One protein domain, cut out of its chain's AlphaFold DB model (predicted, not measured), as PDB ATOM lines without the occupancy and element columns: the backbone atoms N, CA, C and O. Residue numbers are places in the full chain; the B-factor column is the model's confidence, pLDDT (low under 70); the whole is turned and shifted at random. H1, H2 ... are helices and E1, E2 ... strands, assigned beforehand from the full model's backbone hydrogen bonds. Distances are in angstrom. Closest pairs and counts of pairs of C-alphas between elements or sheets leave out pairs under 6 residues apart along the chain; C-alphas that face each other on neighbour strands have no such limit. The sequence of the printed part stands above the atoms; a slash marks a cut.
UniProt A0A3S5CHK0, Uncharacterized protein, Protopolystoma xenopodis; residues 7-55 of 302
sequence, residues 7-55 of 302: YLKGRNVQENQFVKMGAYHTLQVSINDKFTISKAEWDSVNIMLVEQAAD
ATOM      1  N   TYR A   7      18.458  39.244  38.517       89.94
ATOM      2  CA  TYR A   7      17.812  40.551  38.435       89.94
ATOM      3  C   TYR A   7      17.308  40.964  39.815       89.94
ATOM      4  O   TYR A   7      16.486  40.272  40.418       89.94
ATOM      5  N   LEU A   8      17.791  42.101  40.304       90.69
ATOM      6  CA  LEU A   8      17.453  42.661  41.606       90.69
ATOM      7  C   LEU A   8      16.685  43.962  41.397       90.69
ATOM      8  O   LEU A   8      17.237  44.959  40.938       90.69
ATOM      9  N   LYS A   9      15.394  43.955  41.731       93.19
ATOM     10  CA  LYS A   9      14.559  45.156  41.688       93.19
ATOM     11  C   LYS A   9      14.611  45.864  43.038       93.19
ATOM     12  O   LYS A   9      14.352  45.243  44.067       93.19
ATOM     13  N   GLY A  10      14.878  47.164  43.026       93.75
ATOM     14  CA  GLY A  10      14.974  47.969  44.240       93.75
ATOM     15  C   GLY A  10      14.723  49.450  43.985       93.75
ATOM     16  O   GLY A  10      14.428  49.864  42.862       93.75
ATOM     17  N   ARG A  11      14.816  50.243  45.053       94.31
ATOM     18  CA  ARG A  11      14.808  51.707  44.988       94.31
ATOM     19  C   ARG A  11      16.208  52.229  45.275       94.31
ATOM     20  O   ARG A  11      16.917  51.637  46.086       94.31
ATOM     21  N   ASN A  12      16.578  53.334  44.639       92.81
ATOM     22  CA  ASN A  12      17.830  54.005  44.951       92.81
ATOM     23  C   ASN A  12      17.767  54.630  46.359       92.81
ATOM     24  O   ASN A  12      16.833  55.377  46.654       92.81
ATOM     25  N   VAL A  13      18.739  54.306  47.212       92.38
ATOM     26  CA  VAL A  13      18.807  54.748  48.621       92.38
ATOM     27  C   VAL A  13      19.882  55.804  48.877       92.38
ATOM     28  O   VAL A  13      19.903  56.385  49.958       92.38
ATOM     29  N   GLN A  14      20.766  56.051  47.908       90.12
ATOM     30  CA  GLN A  14      21.832  57.050  47.991       90.12
ATOM     31  C   GLN A  14      21.739  58.016  46.812       90.12
ATOM     32  O   GLN A  14      21.233  57.670  45.745       90.12
ATOM     33  N   GLU A  15      22.218  59.241  46.993       90.50
ATOM     34  CA  GLU A  15      22.240  60.217  45.911       90.50
ATOM     35  C   GLU A  15      23.156  59.743  44.773       90.50
ATOM     36  O   GLU A  15      24.252  59.232  44.997       90.50
ATOM     37  N   ASN A  16      22.675  59.871  43.537       91.06
ATOM     38  CA  ASN A  16      23.398  59.468  42.339       91.06
ATOM     39  C   ASN A  16      23.185  60.530  41.255       91.06
ATOM     40  O   ASN A  16      22.095  61.087  41.133       91.06
ATOM     41  N   GLN A  17      24.213  60.776  40.445       92.00
ATOM     42  CA  GLN A  17      24.207  61.771  39.369       92.00
ATOM     43  C   GLN A  17      23.094  61.530  38.336       92.00
ATOM     44  O   GLN A  17      22.533  62.481  37.800       92.00
ATOM     45  N   PHE A  18      22.754  60.264  38.067       90.81
ATOM     46  CA  PHE A  18      21.813  59.899  36.999       90.81
ATOM     47  C   PHE A  18      20.446  59.428  37.503       90.81
ATOM     48  O   PHE A  18      19.481  59.393  36.739       90.81
ATOM     49  N   VAL A  19      20.342  59.038  38.776       90.56
ATOM     50  CA  VAL A  19      19.139  58.405  39.331       90.56
ATOM     51  C   VAL A  19      18.731  59.109  40.615       90.56
ATOM     52  O   VAL A  19      19.442  59.074  41.615       90.56
ATOM     53  N   LYS A  20      17.530  59.695  40.603       91.69
ATOM     54  CA  LYS A  20      16.954  60.358  41.779       91.69
ATOM     55  C   LYS A  20      16.803  59.383  42.953       91.69
ATOM     56  O   LYS A  20      16.493  58.203  42.763       91.69
ATOM     57  N   MET A  21      16.964  59.896  44.169       93.00
ATOM     58  CA  MET A  21      16.654  59.176  45.409       93.00
ATOM     59  C   MET A  21      15.216  58.635  45.377       93.00
ATOM     60  O   MET A  21      14.286  59.326  44.961       93.00
ATOM     61  N   GLY A  22      15.031  57.377  45.777       91.94
ATOM     62  CA  GLY A  22      13.732  56.700  45.801       91.94
ATOM     63  C   GLY A  22      13.229  56.169  44.452       91.94
ATOM     64  O   GLY A  22      12.241  55.430  44.436       91.94
ATOM     65  N   ALA A  23      13.895  56.477  43.331       93.62
ATOM     66  CA  ALA A  23      13.510  55.959  42.020       93.62
ATOM     67  C   ALA A  23      13.738  54.442  41.921       93.62
ATOM     68  O   ALA A  23      14.703  53.903  42.469       93.62
ATOM     69  N   TYR A  24      12.844  53.747  41.212       93.69
ATOM     70  CA  TYR A  24      12.964  52.308  40.981       93.69
ATOM     71  C   TYR A  24      14.014  51.993  39.918       93.69
ATOM     72  O   TYR A  24      14.051  52.621  38.861       93.69
ATOM     73  N   HIS A  25      14.803  50.956  40.175       92.38
ATOM     74  CA  HIS A  25      15.772  50.416  39.234       92.38
ATOM     75  C   HIS A  25      15.813  48.885  39.324       92.38
ATOM     76  O   HIS A  25      15.449  48.298  40.350       92.38
ATOM     77  N   THR A  26      16.256  48.243  38.246       92.25
ATOM     78  CA  THR A  26      16.498  46.798  38.205       92.25
ATOM     79  C   THR A  26      17.964  46.577  37.874       92.25
ATOM     80  O   THR A  26      18.375  46.787  36.738       92.25
ATOM     81  N   LEU A  27      18.742  46.153  38.866       90.81
ATOM     82  CA  LEU A  27      20.143  45.799  38.689       90.81
ATOM     83  C   LEU A  27      20.232  44.381  38.117       90.81
ATOM     84  O   LEU A  27      19.698  43.439  38.704       90.81
ATOM     85  N   GLN A  28      20.913  44.229  36.985       91.00
ATOM     86  CA  GLN A  28      21.283  42.926  36.442       91.00
ATOM     87  C   GLN A  28      22.710  42.602  36.886       91.00
ATOM     88  O   GLN A  28      23.640  43.304  36.508       91.00
ATOM     89  N   VAL A  29      22.876  41.536  37.667       90.62
ATOM     90  CA  VAL A  29      24.186  41.012  38.066       90.62
ATOM     91  C   VAL A  29      24.537  39.846  37.147       90.62
ATOM     92  O   VAL A  29      23.827  38.833  37.123       90.62
ATOM     93  N   SER A  30      25.607  40.006  36.374       87.31
ATOM     94  CA  SER A  30      26.148  39.014  35.445       87.31
ATOM     95  C   SER A  30      27.396  38.333  36.018       87.31
ATOM     96  O   SER A  30      27.915  38.686  37.075       87.31
ATOM     97  N   ILE A  31      27.873  37.297  35.325       84.12
ATOM     98  CA  ILE A  31      29.094  36.578  35.708       84.12
ATOM     99  C   ILE A  31      30.287  37.548  35.648       84.12
ATOM    100  O   ILE A  31      30.449  38.238  34.648       84.12
ATOM    101  N   ASN A  32      31.134  37.538  36.684       83.88
ATOM    102  CA  ASN A  32      32.299  38.418  36.891       83.88
ATOM    103  C   ASN A  32      31.992  39.879  37.261       83.88
ATOM    104  O   ASN A  32      32.934  40.646  37.481       83.88
ATOM    105  N   ASP A  33      30.721  40.259  37.402       87.88
ATOM    106  CA  ASP A  33      30.383  41.581  37.924       87.88
ATOM    107  C   ASP A  33      30.742  41.664  39.411       87.88
ATOM    108  O   ASP A  33      30.426  40.777  40.209       87.88
ATOM    109  N   LYS A  34      31.398  42.759  39.798       90.25
ATOM    110  CA  LYS A  34      31.688  43.056  41.201       90.25
ATOM    111  C   LYS A  34      30.517  43.826  41.791       90.25
ATOM    112  O   LYS A  34      30.105  44.847  41.248       90.25
ATOM    113  N   PHE A  35      30.004  43.360  42.921       91.25
ATOM    114  CA  PHE A  35      28.902  44.002  43.625       91.25
ATOM    115  C   PHE A  35      29.101  43.893  45.136       91.25
ATOM    116  O   PHE A  35      29.866  43.060  45.616       91.25
ATOM    117  N   THR A  36      28.416  44.757  45.885       91.56
ATOM    118  CA  THR A  36      28.458  44.780  47.354       91.56
ATOM    119  C   THR A  36      27.067  44.488  47.899       91.56
ATOM    120  O   THR A  36      26.084  45.052  47.420       91.56
ATOM    121  N   ILE A  37      26.979  43.609  48.898       91.50
ATOM    122  CA  ILE A  37      25.733  43.305  49.606       91.50
ATOM    123  C   ILE A  37      25.827  43.884  51.016       91.50
ATOM    124  O   ILE A  37      26.722  43.527  51.776       91.50
ATOM    125  N   SER A  38      24.862  44.719  51.390       91.06
ATOM    126  CA  SER A  38      24.658  45.169  52.768       91.06
ATOM    127  C   SER A  38      23.392  44.527  53.336       91.06
ATOM    128  O   SER A  38      22.319  44.641  52.738       91.06
ATOM    129  N   LYS A  39      23.498  43.879  54.497       88.81
ATOM    130  CA  LYS A  39      22.362  43.324  55.243       88.81
ATOM    131  C   LYS A  39      22.359  43.912  56.648       88.81
ATOM    132  O   LYS A  39      23.425  44.156  57.198       88.81
ATOM    133  N   ALA A  40      21.171  44.098  57.222       87.06
ATOM    134  CA  ALA A  40      21.038  44.499  58.623       87.06
ATOM    135  C   ALA A  40      21.580  43.422  59.579       87.06
ATOM    136  O   ALA A  40      22.137  43.744  60.619       87.06
ATOM    137  N   GLU A  41      21.437  42.148  59.203       83.88
ATOM    138  CA  GLU A  41      21.879  41.001  59.989       83.88
ATOM    139  C   GLU A  41      22.523  39.956  59.067       83.88
ATOM    140  O   GLU A  41      21.949  39.558  58.041       83.88
ATOM    141  N   TRP A  42      23.731  39.527  59.432       87.44
ATOM    142  CA  TRP A  42      24.456  38.432  58.796       87.44
ATOM    143  C   TRP A  42      24.467  37.231  59.739       87.44
ATOM    144  O   TRP A  42      25.271  37.174  60.659       87.44
ATOM    145  N   ASP A  43      23.562  36.280  59.509       85.56
ATOM    146  CA  ASP A  43      23.578  35.001  60.230       85.56
ATOM    147  C   ASP A  43      24.739  34.077  59.805       85.56
ATOM    148  O   ASP A  43      25.307  34.210  58.712       85.56
ATOM    149  N   SER A  44      25.056  33.110  60.672       86.31
ATOM    150  CA  SER A  44      26.105  32.100  60.469       86.31
ATOM    151  C   SER A  44      25.898  31.282  59.187       86.31
ATOM    152  O   SER A  44      26.857  30.928  58.500       86.31
ATOM    153  N   VAL A  45      24.639  31.024  58.819       85.56
ATOM    154  CA  VAL A  45      24.261  30.284  57.609       85.56
ATOM    155  C   VAL A  45      24.616  31.076  56.347       85.56
ATOM    156  O   VAL A  45      25.133  30.495  55.395       85.56
ATOM    157  N   ASN A  46      24.396  32.394  56.318       87.38
ATOM    158  CA  ASN A  46      24.778  33.243  55.188       87.38
ATOM    159  C   ASN A  46      26.293  33.269  55.008       87.38
ATOM    160  O   ASN A  46      26.755  33.188  53.874       87.38
ATOM    161  N   ILE A  47      27.045  33.396  56.105       88.50
ATOM    162  CA  ILE A  47      28.513  33.417  56.064       88.50
ATOM    163  C   ILE A  47      29.020  32.088  55.501       88.50
ATOM    164  O   ILE A  47      29.739  32.082  54.505       88.50
ATOM    165  N   MET A  48      28.515  30.969  56.029       85.50
ATOM    166  CA  MET A  48      28.826  29.628  55.529       85.50
ATOM    167  C   MET A  48      28.507  29.473  54.031       85.50
ATOM    168  O   MET A  48      29.262  28.840  53.297       85.50
ATOM    169  N   LEU A  49      27.394  30.037  53.544       83.88
ATOM    170  CA  LEU A  49      27.047  29.997  52.117       83.88
ATOM    171  C   LEU A  49      28.013  30.817  51.253       83.88
ATOM    172  O   LEU A  49      28.323  30.396  50.139       83.88
ATOM    173  N   VAL A  50      28.479  31.969  51.745       87.81
ATOM    174  CA  VAL A  50      29.478  32.795  51.048       87.81
ATOM    175  C   VAL A  50      30.818  32.063  50.979       87.81
ATOM    176  O   VAL A  50      31.407  31.994  49.903       87.81
ATOM    177  N   GLU A  51      31.259  31.458  52.080       85.50
ATOM    178  CA  GLU A  51      32.486  30.654  52.130       85.50
ATOM    179  C   GLU A  51      32.412  29.447  51.186       85.50
ATOM    180  O   GLU A  51      33.318  29.235  50.382       85.50
ATOM    181  N   GLN A  52      31.295  28.708  51.196       77.69
ATOM    182  CA  GLN A  52      31.070  27.586  50.275       77.69
ATOM    183  C   GLN A  52      31.061  28.018  48.805       77.69
ATOM    184  O   GLN A  52      31.499  27.261  47.945       77.69
ATOM    185  N   ALA A  53      30.547  29.212  48.502       78.25
ATOM    186  CA  ALA A  53      30.542  29.746  47.143       78.25
ATOM    187  C   ALA A  53      31.924  30.254  46.696       78.25
ATOM    188  O   ALA A  53      32.188  30.300  45.494       78.25
ATOM    189  N   ALA A  54      32.786  30.643  47.641       79.75
ATOM    190  CA  ALA A  54      34.150  31.089  47.371       79.75
ATOM    191  C   ALA A  54      35.125  29.923  47.137       79.75
ATOM    192  O   ALA A  54      36.145  30.114  46.477       79.75
ATOM    193  N   ASP A  55      34.818  28.726  47.647       69.38
ATOM    194  CA  ASP A  55      35.668  27.544  47.518       69.38
ATOM    195  C   ASP A  55      35.672  26.985  46.073       69.38
ATOM    196  O   ASP A  55      34.659  26.457  45.596       69.38
TER     197      ASP A  55
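What this domain is: This is residues 7 to 55 of the 302 residues of an uncharacterized protein of Protopolystoma xenopodis (UniProt A0A3S5CHK0). The shape is an open one: a two-stranded hairpin, E1 and E2, at one end of the longest axis and a lone helix, H1, at the other, with a long link of residues 30 to 43 between them. Residues 31 to 55, H1 among them, stand free of the hairpin. The 49 printed residues hold two strands and then one helix, in the order E1, E2, H1, and the sheet, E1 - E2, is antiparallel. The class is mixed, helices and strands, though under half of the residues, 22 of 49, are in named elements. The whole is loose, with a radius of gyration of the C-alphas of 13.9 A and spans of 37 by 26 by 16 A.

Where its parts are: Find C-alpha 7 at (17.812, 40.551, 38.435), where strand E1, residues 7 to 11, begins; it is 13.3 A long. Strand E2, residues 24 to 29, starts at C-alpha 24 at (12.964, 52.308, 40.981) and measures 16.2 A. Helix H1, residues 44 to 54, is 15.4 A long and ends at C-alpha 54 at (34.150, 31.089, 47.371).

How they stand to each other: Look first at the hairpin of E1 and E2, whose directions stand at 150 degrees. The C-alphas of Lys 9 and Thr 26 face each other at 4.3 A. N 8 and O 27, at 2.8 A, and N 25 and O 10, at 2.9 A, are within hydrogen-bond range. E1 and H1 are apart. In H1, every O i to N i+4 pair is within hydrogen-bond range.

The domain as a whole: The two C-alphas farthest apart, those of Lys 20 and Asp 55, are 38.2 A from each other. The printed part has no cut. Both links are long, with 12 residues between E1 and E2 and 14 between E2 and H1. The mean pLDDT of the printed part is 88.6, and residue 55 alone is under 70.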